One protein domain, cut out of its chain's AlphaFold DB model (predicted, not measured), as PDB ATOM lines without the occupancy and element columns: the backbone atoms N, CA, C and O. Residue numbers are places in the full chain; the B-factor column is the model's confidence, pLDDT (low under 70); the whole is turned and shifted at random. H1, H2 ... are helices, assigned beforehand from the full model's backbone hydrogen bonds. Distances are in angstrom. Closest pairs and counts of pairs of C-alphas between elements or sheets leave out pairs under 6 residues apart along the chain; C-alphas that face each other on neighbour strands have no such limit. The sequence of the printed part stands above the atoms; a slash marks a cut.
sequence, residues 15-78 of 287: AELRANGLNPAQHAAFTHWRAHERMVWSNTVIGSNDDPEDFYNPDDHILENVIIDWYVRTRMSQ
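This is residues 15 to 78 of the 287 residues of the protein "RING-type domain-containing protein" of Zymoseptoria brevis (UniProt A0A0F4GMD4). A long helix, H2, lies along the longest axis, with H3 set across it and short H1 near its beginning. Beyond its end, a long loop folds back to H3, residues 47 to 53 sticking out. The printed part has 64 residues, with three named helices in the order H1, H2, H3 and no named strand. It is all helix and loose, with a radius of gyration of the C-alphas of 13.9 A and spans of 44 by 21 by 19 A.

H2, residues 24 to 42, and H3, residues 63 to 76, only just touch, with 3 pairs of C-alphas within 8 A, through residues 30 to 33 and 67 to 70 alone. Their closest C-alphas, of Phe 30 and Trp 70, are 6.9 A apart. Their lines are about perpendicular at 85 degrees. H1, residues 15 to 20, is near H3 but apart from H2. In H1, H2 and H3 every O i to N i+4 pair is within hydrogen-bond range.

H2 measures 26.9 A, H3 20.1 A and H1 8.6 A. C-alpha 15 is at (-1.254, 42.140, 42.437) and C-alpha 76 at (-4.915, 29.925, 31.880).

The C-alphas of Asn 20 and Ser 48, 44.5 A apart, are the farthest. The printed part has no cut. H2 to H3 is a long link. Residues 63 to 64 have pLDDT under 70.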
ATOM      1  N   ALA A  15      -1.655  41.000  41.614       89.75
ATOM      2  CA  ALA A  15      -1.254  42.140  42.437       89.75
ATOM      3  C   ALA A  15      -1.163  43.422  41.596       89.75
ATOM      4  O   ALA A  15      -1.654  44.466  42.019       89.75
ATOM      5  N   GLU A  16      -0.600  43.323  40.390       88.81
ATOM      6  CA  GLU A  16      -0.552  44.428  39.431       88.81
ATOM      7  C   GLU A  16      -1.958  44.851  38.993       88.81
ATOM      8  O   GLU A  16      -2.272  46.040  39.019       88.81
ATOM      9  N   LEU A  17      -2.827  43.884  38.674       89.69
ATOM     10  CA  LEU A  17      -4.223  44.149  38.321       89.69
ATOM     11  C   LEU A  17      -4.972  44.882  39.444       89.69
ATOM     12  O   LEU A  17      -5.680  45.848  39.181       89.69
ATOM     13  N   ARG A  18      -4.797  44.461  40.702       89.06
ATOM     14  CA  ARG A  18      -5.424  45.122  41.859       89.06
ATOM     15  C   ARG A  18      -4.875  46.527  42.104       89.06
ATOM     16  O   ARG A  18      -5.629  47.403  42.508       89.06
ATOM     17  N   ALA A  19      -3.579  46.741  41.880       92.06
ATOM     18  CA  ALA A  19      -2.938  48.033  42.107       92.06
ATOM     19  C   ALA A  19      -3.283  49.065  41.022       92.06
ATOM     20  O   ALA A  19      -3.504  50.234  41.334       92.06
ATOM     21  N   ASN A  20      -3.325  48.630  39.762       91.81
ATOM     22  CA  ASN A  20      -3.410  49.522  38.605       91.81
ATOM     23  C   ASN A  20      -4.790  49.517  37.929       91.81
ATOM     24  O   ASN A  20      -5.079  50.409  37.131       91.81
ATOM     25  N   GLY A  21      -5.643  48.539  38.240       91.88
ATOM     26  CA  GLY A  21      -6.896  48.310  37.531       91.88
ATOM     27  C   GLY A  21      -6.679  47.859  36.083       91.88
ATOM     28  O   GLY A  21      -5.581  47.477  35.678       91.88
ATOM     29  N   LEU A  22      -7.755  47.901  35.295       91.38
ATOM     30  CA  LEU A  22      -7.711  47.621  33.860       91.38
ATOM     31  C   LEU A  22      -7.370  48.896  33.083       91.38
ATOM     32  O   LEU A  22      -8.014  49.932  33.259       91.38
ATOM     33  N   ASN A  23      -6.416  48.808  32.159       93.00
ATOM     34  CA  ASN A  23      -6.217  49.854  31.159       93.00
ATOM     35  C   ASN A  23      -7.392  49.875  30.144       93.00
ATOM     36  O   ASN A  23      -8.186  48.933  30.099       93.00
ATOM     37  N   PRO A  24      -7.529  50.909  29.291       92.56
ATOM     38  CA  PRO A  24      -8.668  51.013  28.374       92.56
ATOM     39  C   PRO A  24      -8.836  49.831  27.402       92.56
ATOM     40  O   PRO A  24      -9.966  49.436  27.115       92.56
ATOM     41  N   ALA A  25      -7.739  49.246  26.910       84.62
ATOM     42  CA  ALA A  25      -7.791  48.092  26.013       84.62
ATOM     43  C   ALA A  25      -8.232  46.821  26.759       84.62
ATOM     44  O   ALA A  25      -9.107  46.097  26.286       84.62
ATOM     45  N   GLN A  26      -7.697  46.602  27.962       88.69
ATOM     46  CA  GLN A  26      -8.105  45.524  28.866       88.69
ATOM     47  C   GLN A  26      -9.572  45.650  29.270       88.69
ATOM     48  O   GLN A  26     -10.308  44.672  29.228       88.69
ATOM     49  N   HIS A  27     -10.035  46.863  29.571       91.31
ATOM     50  CA  HIS A  27     -11.434  47.123  29.880       91.31
ATOM     51  C   HIS A  27     -12.354  46.821  28.685       91.31
ATOM     52  O   HIS A  27     -13.432  46.246  28.855       91.31
ATOM     53  N   ALA A  28     -11.940  47.175  27.463       84.38
ATOM     54  CA  ALA A  28     -12.689  46.849  26.252       84.38
ATOM     55  C   ALA A  28     -12.777  45.329  26.021       84.38
ATOM     56  O   ALA A  28     -13.866  44.820  25.747       84.38
ATOM     57  N   ALA A  29     -11.670  44.599  26.190       84.56
ATOM     58  CA  ALA A  29     -11.658  43.139  26.096       84.56
ATOM     59  C   ALA A  29     -12.508  42.474  27.187       84.56
ATOM     60  O   ALA A  29     -13.328  41.615  26.868       84.56
ATOM     61  N   PHE A  30     -12.397  42.926  28.439       88.94
ATOM     62  CA  PHE A  30     -13.239  42.483  29.551       88.94
ATOM     63  C   PHE A  30     -14.731  42.688  29.253       88.94
ATOM     64  O   PHE A  30     -15.540  41.779  29.420       88.94
ATOM     65  N   THR A  31     -15.103  43.864  28.741       87.69
ATOM     66  CA  THR A  31     -16.495  44.173  28.378       87.69
ATOM     67  C   THR A  31     -17.000  43.252  27.267       87.69
ATOM     68  O   THR A  31     -18.131  42.769  27.328       87.69
ATOM     69  N   HIS A  32     -16.164  42.986  26.261       84.75
ATOM     70  CA  HIS A  32     -16.501  42.079  25.169       84.75
ATOM     71  C   HIS A  32     -16.670  40.632  25.660       84.75
ATOM     72  O   HIS A  32     -17.650  39.979  25.306       84.75
ATOM     73  N   TRP A  33     -15.759  40.150  26.509       87.94
ATOM     74  CA  TRP A  33     -15.862  38.838  27.151       87.94
ATOM     75  C   TRP A  33     -17.145  38.719  27.985       87.94
ATOM     76  O   TRP A  33     -17.913  37.783  27.791       87.94
ATOM     77  N   ARG A  34     -17.467  39.724  28.807       88.50
ATOM     78  CA  ARG A  34     -18.690  39.726  29.624       88.50
ATOM     79  C   ARG A  34     -19.969  39.722  28.782       88.50
ATOM     80  O   ARG A  34     -20.942  39.052  29.119       88.50
ATOM     81  N   ALA A  35     -19.981  40.461  27.671       84.12
ATOM     82  CA  ALA A  35     -21.095  40.434  26.726       84.12
ATOM     83  C   ALA A  35     -21.257  39.048  26.078       84.12
ATOM     84  O   ALA A  35     -22.384  38.604  25.849       84.12
ATOM     85  N   HIS A  36     -20.145  38.363  25.806       83.62
ATOM     86  CA  HIS A  36     -20.153  36.996  25.304       83.62
ATOM     87  C   HIS A  36     -20.696  36.007  26.342       83.62
ATOM     88  O   HIS A  36     -21.607  35.260  26.003       83.62
ATOM     89  N   GLU A  37     -20.232  36.049  27.596       83.62
ATOM     90  CA  GLU A  37     -20.750  35.179  28.665       83.62
ATOM     91  C   GLU A  37     -22.259  35.326  28.846       83.62
ATOM     92  O   GLU A  37     -22.981  34.333  28.846       83.62
ATOM     93  N   ARG A  38     -22.767  36.563  28.898       84.38
ATOM     94  CA  ARG A  38     -24.215  36.815  28.976       84.38
ATOM     95  C   ARG A  38     -24.979  36.257  27.780       84.38
ATOM     96  O   ARG A  38     -26.113  35.815  27.933       84.38
ATOM     97  N   MET A  39     -24.386  36.301  26.587       81.00
ATOM     98  CA  MET A  39     -24.995  35.739  25.384       81.00
ATOM     99  C   MET A  39     -24.979  34.206  25.394       81.00
ATOM    100  O   MET A  39     -25.945  33.592  24.953       81.00
ATOM    101  N   VAL A  40     -23.918  33.574  25.899       74.38
ATOM    102  CA  VAL A  40     -23.867  32.114  26.067       74.38
ATOM    103  C   VAL A  40     -24.883  31.672  27.117       74.38
ATOM    104  O   VAL A  40     -25.693  30.783  26.854       74.38
ATOM    105  N   TRP A  41     -24.914  32.356  28.259       82.62
ATOM    106  CA  TRP A  41     -25.855  32.086  29.339       82.62
ATOM    107  C   TRP A  41     -27.314  32.232  28.891       82.62
ATOM    108  O   TRP A  41     -28.103  31.312  29.080       82.62
ATOM    109  N   SER A  42     -27.672  33.314  28.189       77.56
ATOM    110  CA  SER A  42     -29.054  33.527  27.724       77.56
ATOM    111  C   SER A  42     -29.535  32.513  26.683       77.56
ATOM    112  O   SER A  42     -30.742  32.353  26.499       77.56
ATOM    113  N   ASN A  43     -28.610  31.827  26.007       73.44
ATOM    114  CA  ASN A  43     -28.910  30.750  25.065       73.44
ATOM    115  C   ASN A  43     -28.790  29.351  25.690       73.44
ATOM    116  O   ASN A  43     -29.058  28.360  25.008       73.44
ATOM    117  N   THR A  44     -28.386  29.248  26.958       77.75
ATOM    118  CA  THR A  44     -28.306  27.966  27.659       77.75
ATOM    119  C   THR A  44     -29.723  27.512  27.993       77.75
ATOM    120  O   THR A  44     -30.450  28.163  28.741       77.75
ATOM    121  N   VAL A  45     -30.149  26.404  27.385       75.69
ATOM    122  CA  VAL A  45     -31.460  25.810  27.657       75.69
ATOM    123  C   VAL A  45     -31.348  25.003  28.943       75.69
ATOM    124  O   VAL A  45     -30.804  23.903  28.929       75.69
ATOM    125  N   ILE A  46     -31.865  25.554  30.038       78.94
ATOM    126  CA  ILE A  46     -32.002  24.836  31.308       78.94
ATOM    127  C   ILE A  46     -33.095  23.777  31.122       78.94
ATOM    128  O   ILE A  46     -34.236  24.097  30.761       78.94
ATOM    129  N   GLY A  47     -32.739  22.504  31.286       83.56
ATOM    130  CA  GLY A  47     -33.675  21.394  31.213       83.56
ATOM    131  C   GLY A  47     -34.704  21.470  32.338       83.56
ATOM    132  O   GLY A  47     -34.491  22.074  33.382       83.56
ATOM    133  N   SER A  48     -35.854  20.823  32.149       83.50
ATOM    134  CA  SER A  48     -36.957  20.875  33.127       83.50
ATOM    135  C   SER A  48     -36.625  20.224  34.476       83.50
ATOM    136  O   SER A  48     -37.393  20.385  35.420       83.50
ATOM    137  N   ASN A  49     -35.530  19.463  34.536       90.12
ATOM    138  CA  ASN A  49     -35.072  18.737  35.717       90.12
ATOM    139  C   ASN A  49     -33.775  19.310  36.306       90.12
ATOM    140  O   ASN A  49     -33.310  18.768  37.305       90.12
ATOM    141  N   ASP A  50     -33.188  20.338  35.692       88.00
ATOM    142  CA  ASP A  50     -31.922  20.894  36.160       88.00
ATOM    143  C   ASP A  50     -32.199  21.986  37.208       88.00
ATOM    144  O   ASP A  50     -33.150  22.763  37.062       88.00
ATOM    145  N   ASP A  51     -31.403  22.034  38.280       88.44
ATOM    146  CA  ASP A  51     -31.526  23.069  39.309       88.44
ATOM    147  C   ASP A  51     -30.969  24.393  38.759       88.44
ATOM    148  O   ASP A  51     -29.811  24.431  38.342       88.44
ATOM    149  N   PRO A  52     -31.751  25.489  38.709       81.81
ATOM    150  CA  PRO A  52     -31.265  26.774  38.213       81.81
ATOM    151  C   PRO A  52     -30.063  27.330  38.995       81.81
ATOM    152  O   PRO A  52     -29.301  28.100  38.414       81.81
ATOM    153  N   GLU A  53     -29.874  26.945  40.261       83.56
ATOM    154  CA  GLU A  53     -28.735  27.388  41.084       83.56
ATOM    155  C   GLU A  53     -27.415  26.701  40.694       83.56
ATOM    156  O   GLU A  53     -26.338  27.227  40.977       83.56
ATOM    157  N   ASP A  54     -27.477  25.561  39.995       81.50
ATOM    158  CA  ASP A  54     -26.288  24.862  39.495       81.50
ATOM    159  C   ASP A  54     -25.713  25.527  38.228       81.50
ATOM    160  O   ASP A  54     -24.599  25.212  37.796       81.50
ATOM    161  N   PHE A  55     -26.442  26.467  37.614       81.12
ATOM    162  CA  PHE A  55     -25.986  27.175  36.421       81.12
ATOM    163  C   PHE A  55     -25.287  28.477  36.786       81.12
ATOM    164  O   PHE A  55     -25.841  29.359  37.438       81.12
ATOM    165  N   TYR A  56     -24.078  28.640  36.255       82.25
ATOM    166  CA  TYR A  56     -23.325  29.886  36.347       82.25
ATOM    167  C   TYR A  56     -24.147  31.071  35.819       82.25
ATOM    168  O   TYR A  56     -24.396  31.157  34.618       82.25
ATOM    169  N   ASN A  57     -24.540  31.997  36.700       83.38
ATOM    170  CA  ASN A  57     -25.163  33.264  36.329       83.38
ATOM    171  C   ASN A  57     -24.102  34.385  36.308       83.38
ATOM    172  O   ASN A  57     -23.618  34.793  37.369       83.38
ATOM    173  N   PRO A  58     -23.769  34.955  35.134       81.38
ATOM    174  CA  PRO A  58     -22.741  35.995  35.019       81.38
ATOM    175  C   PRO A  58     -23.097  37.315  35.736       81.38
ATOM    176  O   PRO A  58     -22.259  38.221  35.822       81.38
ATOM    177  N   ASP A  59     -24.331  37.455  36.231       83.56
ATOM    178  CA  ASP A  59     -24.812  38.647  36.928       83.56
ATOM    179  C   ASP A  59     -24.834  38.526  38.460       83.56
ATOM    180  O   ASP A  59     -24.908  39.561  39.125       83.56
ATOM    181  N   ASP A  60     -24.672  37.325  39.027       83.44
ATOM    182  CA  ASP A  60     -24.725  37.108  40.487       83.44
ATOM    183  C   ASP A  60     -23.389  37.375  41.202       83.44
ATOM    184  O   ASP A  60     -23.303  37.386  42.433       83.44
ATOM    185  N   HIS A  61     -22.326  37.663  40.453       74.75
ATOM    186  CA  HIS A  61     -21.002  37.904  41.013       74.75
ATOM    187  C   HIS A  61     -20.740  39.385  41.334       74.75
ATOM    188  O   HIS A  61     -20.988  40.292  40.535       74.75
ATOM    189  N   ILE A  62     -20.126  39.633  42.499       73.44
ATOM    190  CA  ILE A  62     -19.543  40.937  42.850       73.44
ATOM    191  C   ILE A  62     -18.510  41.304  41.773       73.44
ATOM    192  O   ILE A  62     -17.631  40.503  41.463       73.44
ATOM    193  N   LEU A  63     -18.598  42.521  41.223       67.50
ATOM    194  CA  LEU A  63     -17.814  42.985  40.066       67.50
ATOM    195  C   LEU A  63     -16.298  42.729  40.189       67.50
ATOM    196  O   LEU A  63     -15.632  42.448  39.196       67.50
ATOM    197  N   GLU A  64     -15.762  42.806  41.406       68.88
ATOM    198  CA  GLU A  64     -14.345  42.582  41.705       68.88
ATOM    199  C   GLU A  64     -13.915  41.122  41.476       68.88
ATOM    200  O   GLU A  64     -12.828  40.872  40.957       68.88
ATOM    201  N   ASN A  65     -14.801  40.158  41.749       79.06
ATOM    202  CA  ASN A  65     -14.557  38.741  41.470       79.06
ATOM    203  C   ASN A  65     -14.634  38.443  39.968       79.06
ATOM    204  O   ASN A  65     -13.885  37.606  39.482       79.06
ATOM    205  N   VAL A  66     -15.469  39.173  39.223       84.31
ATOM    206  CA  VAL A  66     -15.643  38.981  37.772       84.31
ATOM    207  C   VAL A  66     -14.399  39.410  36.991       84.31
ATOM    208  O   VAL A  66     -14.000  38.748  36.038       84.31
ATOM    209  N   ILE A  67     -13.746  40.505  37.398       84.50
ATOM    210  CA  ILE A  67     -12.490  40.951  36.770       84.50
ATOM    211  C   ILE A  67     -11.350  39.966  37.069       84.50
ATOM    212  O   ILE A  67     -10.523  39.698  36.196       84.50
ATOM    213  N   ILE A  68     -11.310  39.419  38.288       83.62
ATOM    214  CA  ILE A  68     -10.334  38.394  38.675       83.62
ATOM    215  C   ILE A  68     -10.577  37.100  37.890       83.62
ATOM    216  O   ILE A  68      -9.617  36.544  37.366       83.62
ATOM    217  N   ASP A  69     -11.827  36.655  37.756       82.81
ATOM    218  CA  ASP A  69     -12.181  35.454  36.991       82.81
ATOM    219  C   ASP A  69     -11.802  35.596  35.513       82.81
ATOM    220  O   ASP A  69     -11.102  34.746  34.964       82.81
ATOM    221  N   TRP A  70     -12.136  36.735  34.896       88.81
ATOM    222  CA  TRP A  70     -11.687  37.056  33.540       88.81
ATOM    223  C   TRP A  70     -10.163  36.982  33.406       88.81
ATOM    224  O   TRP A  70      -9.651  36.365  32.469       88.81
ATOM    225  N   TYR A  71      -9.425  37.587  34.340       87.81
ATOM    226  CA  TYR A  71      -7.964  37.568  34.326       87.81
ATOM    227  C   TYR A  71      -7.407  36.145  34.435       87.81
ATOM    228  O   TYR A  71      -6.537  35.772  33.648       87.81
ATOM    229  N   VAL A  72      -7.914  35.351  35.383       83.06
ATOM    230  CA  VAL A  72      -7.478  33.969  35.612       83.06
ATOM    231  C   VAL A  72      -7.769  33.115  34.383       83.06
ATOM    232  O   VAL A  72      -6.837  32.533  33.837       83.06
ATOM    233  N   ARG A  73      -9.004  33.123  33.869       82.06
ATOM    234  CA  ARG A  73      -9.377  32.359  32.667       82.06
ATOM    235  C   ARG A  73      -8.555  32.755  31.445       82.06
ATOM    236  O   ARG A  73      -8.109  31.892  30.696       82.06
ATOM    237  N   THR A  74      -8.313  34.053  31.246       82.81
ATOM    238  CA  THR A  74      -7.515  34.508  30.097       82.81
ATOM    239  C   THR A  74      -6.045  34.111  30.253       82.81
ATOM    240  O   THR A  74      -5.411  33.738  29.272       82.81
ATOM    241  N   ARG A  75      -5.491  34.117  31.471       81.88
ATOM    242  CA  ARG A  75      -4.106  33.690  31.713       81.88
ATOM    243  C   ARG A  75      -3.929  32.174  31.594       81.88
ATOM    244  O   ARG A  75      -2.969  31.750  30.965       81.88
ATOM    245  N   MET A  76      -4.878  31.381  32.099       76.75
ATOM    246  CA  MET A  76      -4.915  29.925  31.880       76.75
ATOM    247  C   MET A  76      -5.006  29.576  30.388       76.75
ATOM    248  O   MET A  76      -4.558  28.517  29.968       76.75
ATOM    249  N   SER A  77      -5.547  30.477  29.558       71.12
ATOM    250  CA  SER A  77      -5.564  30.274  28.107       71.12
ATOM    251  C   SER A  77      -4.219  30.514  27.398       71.12
ATOM    252  O   SER A  77      -4.069  30.125  26.243       71.12
ATOM    253  N   GLN A  78      -3.258  31.173  28.058       71.56
ATOM    254  CA  GLN A  78      -1.977  31.594  27.467       71.56
ATOM    255  C   GLN A  78      -0.800  30.677  27.804       71.56
ATOM    256  O   GLN A  78       0.228  30.777  27.135       71.56
TER     257      GLN A  78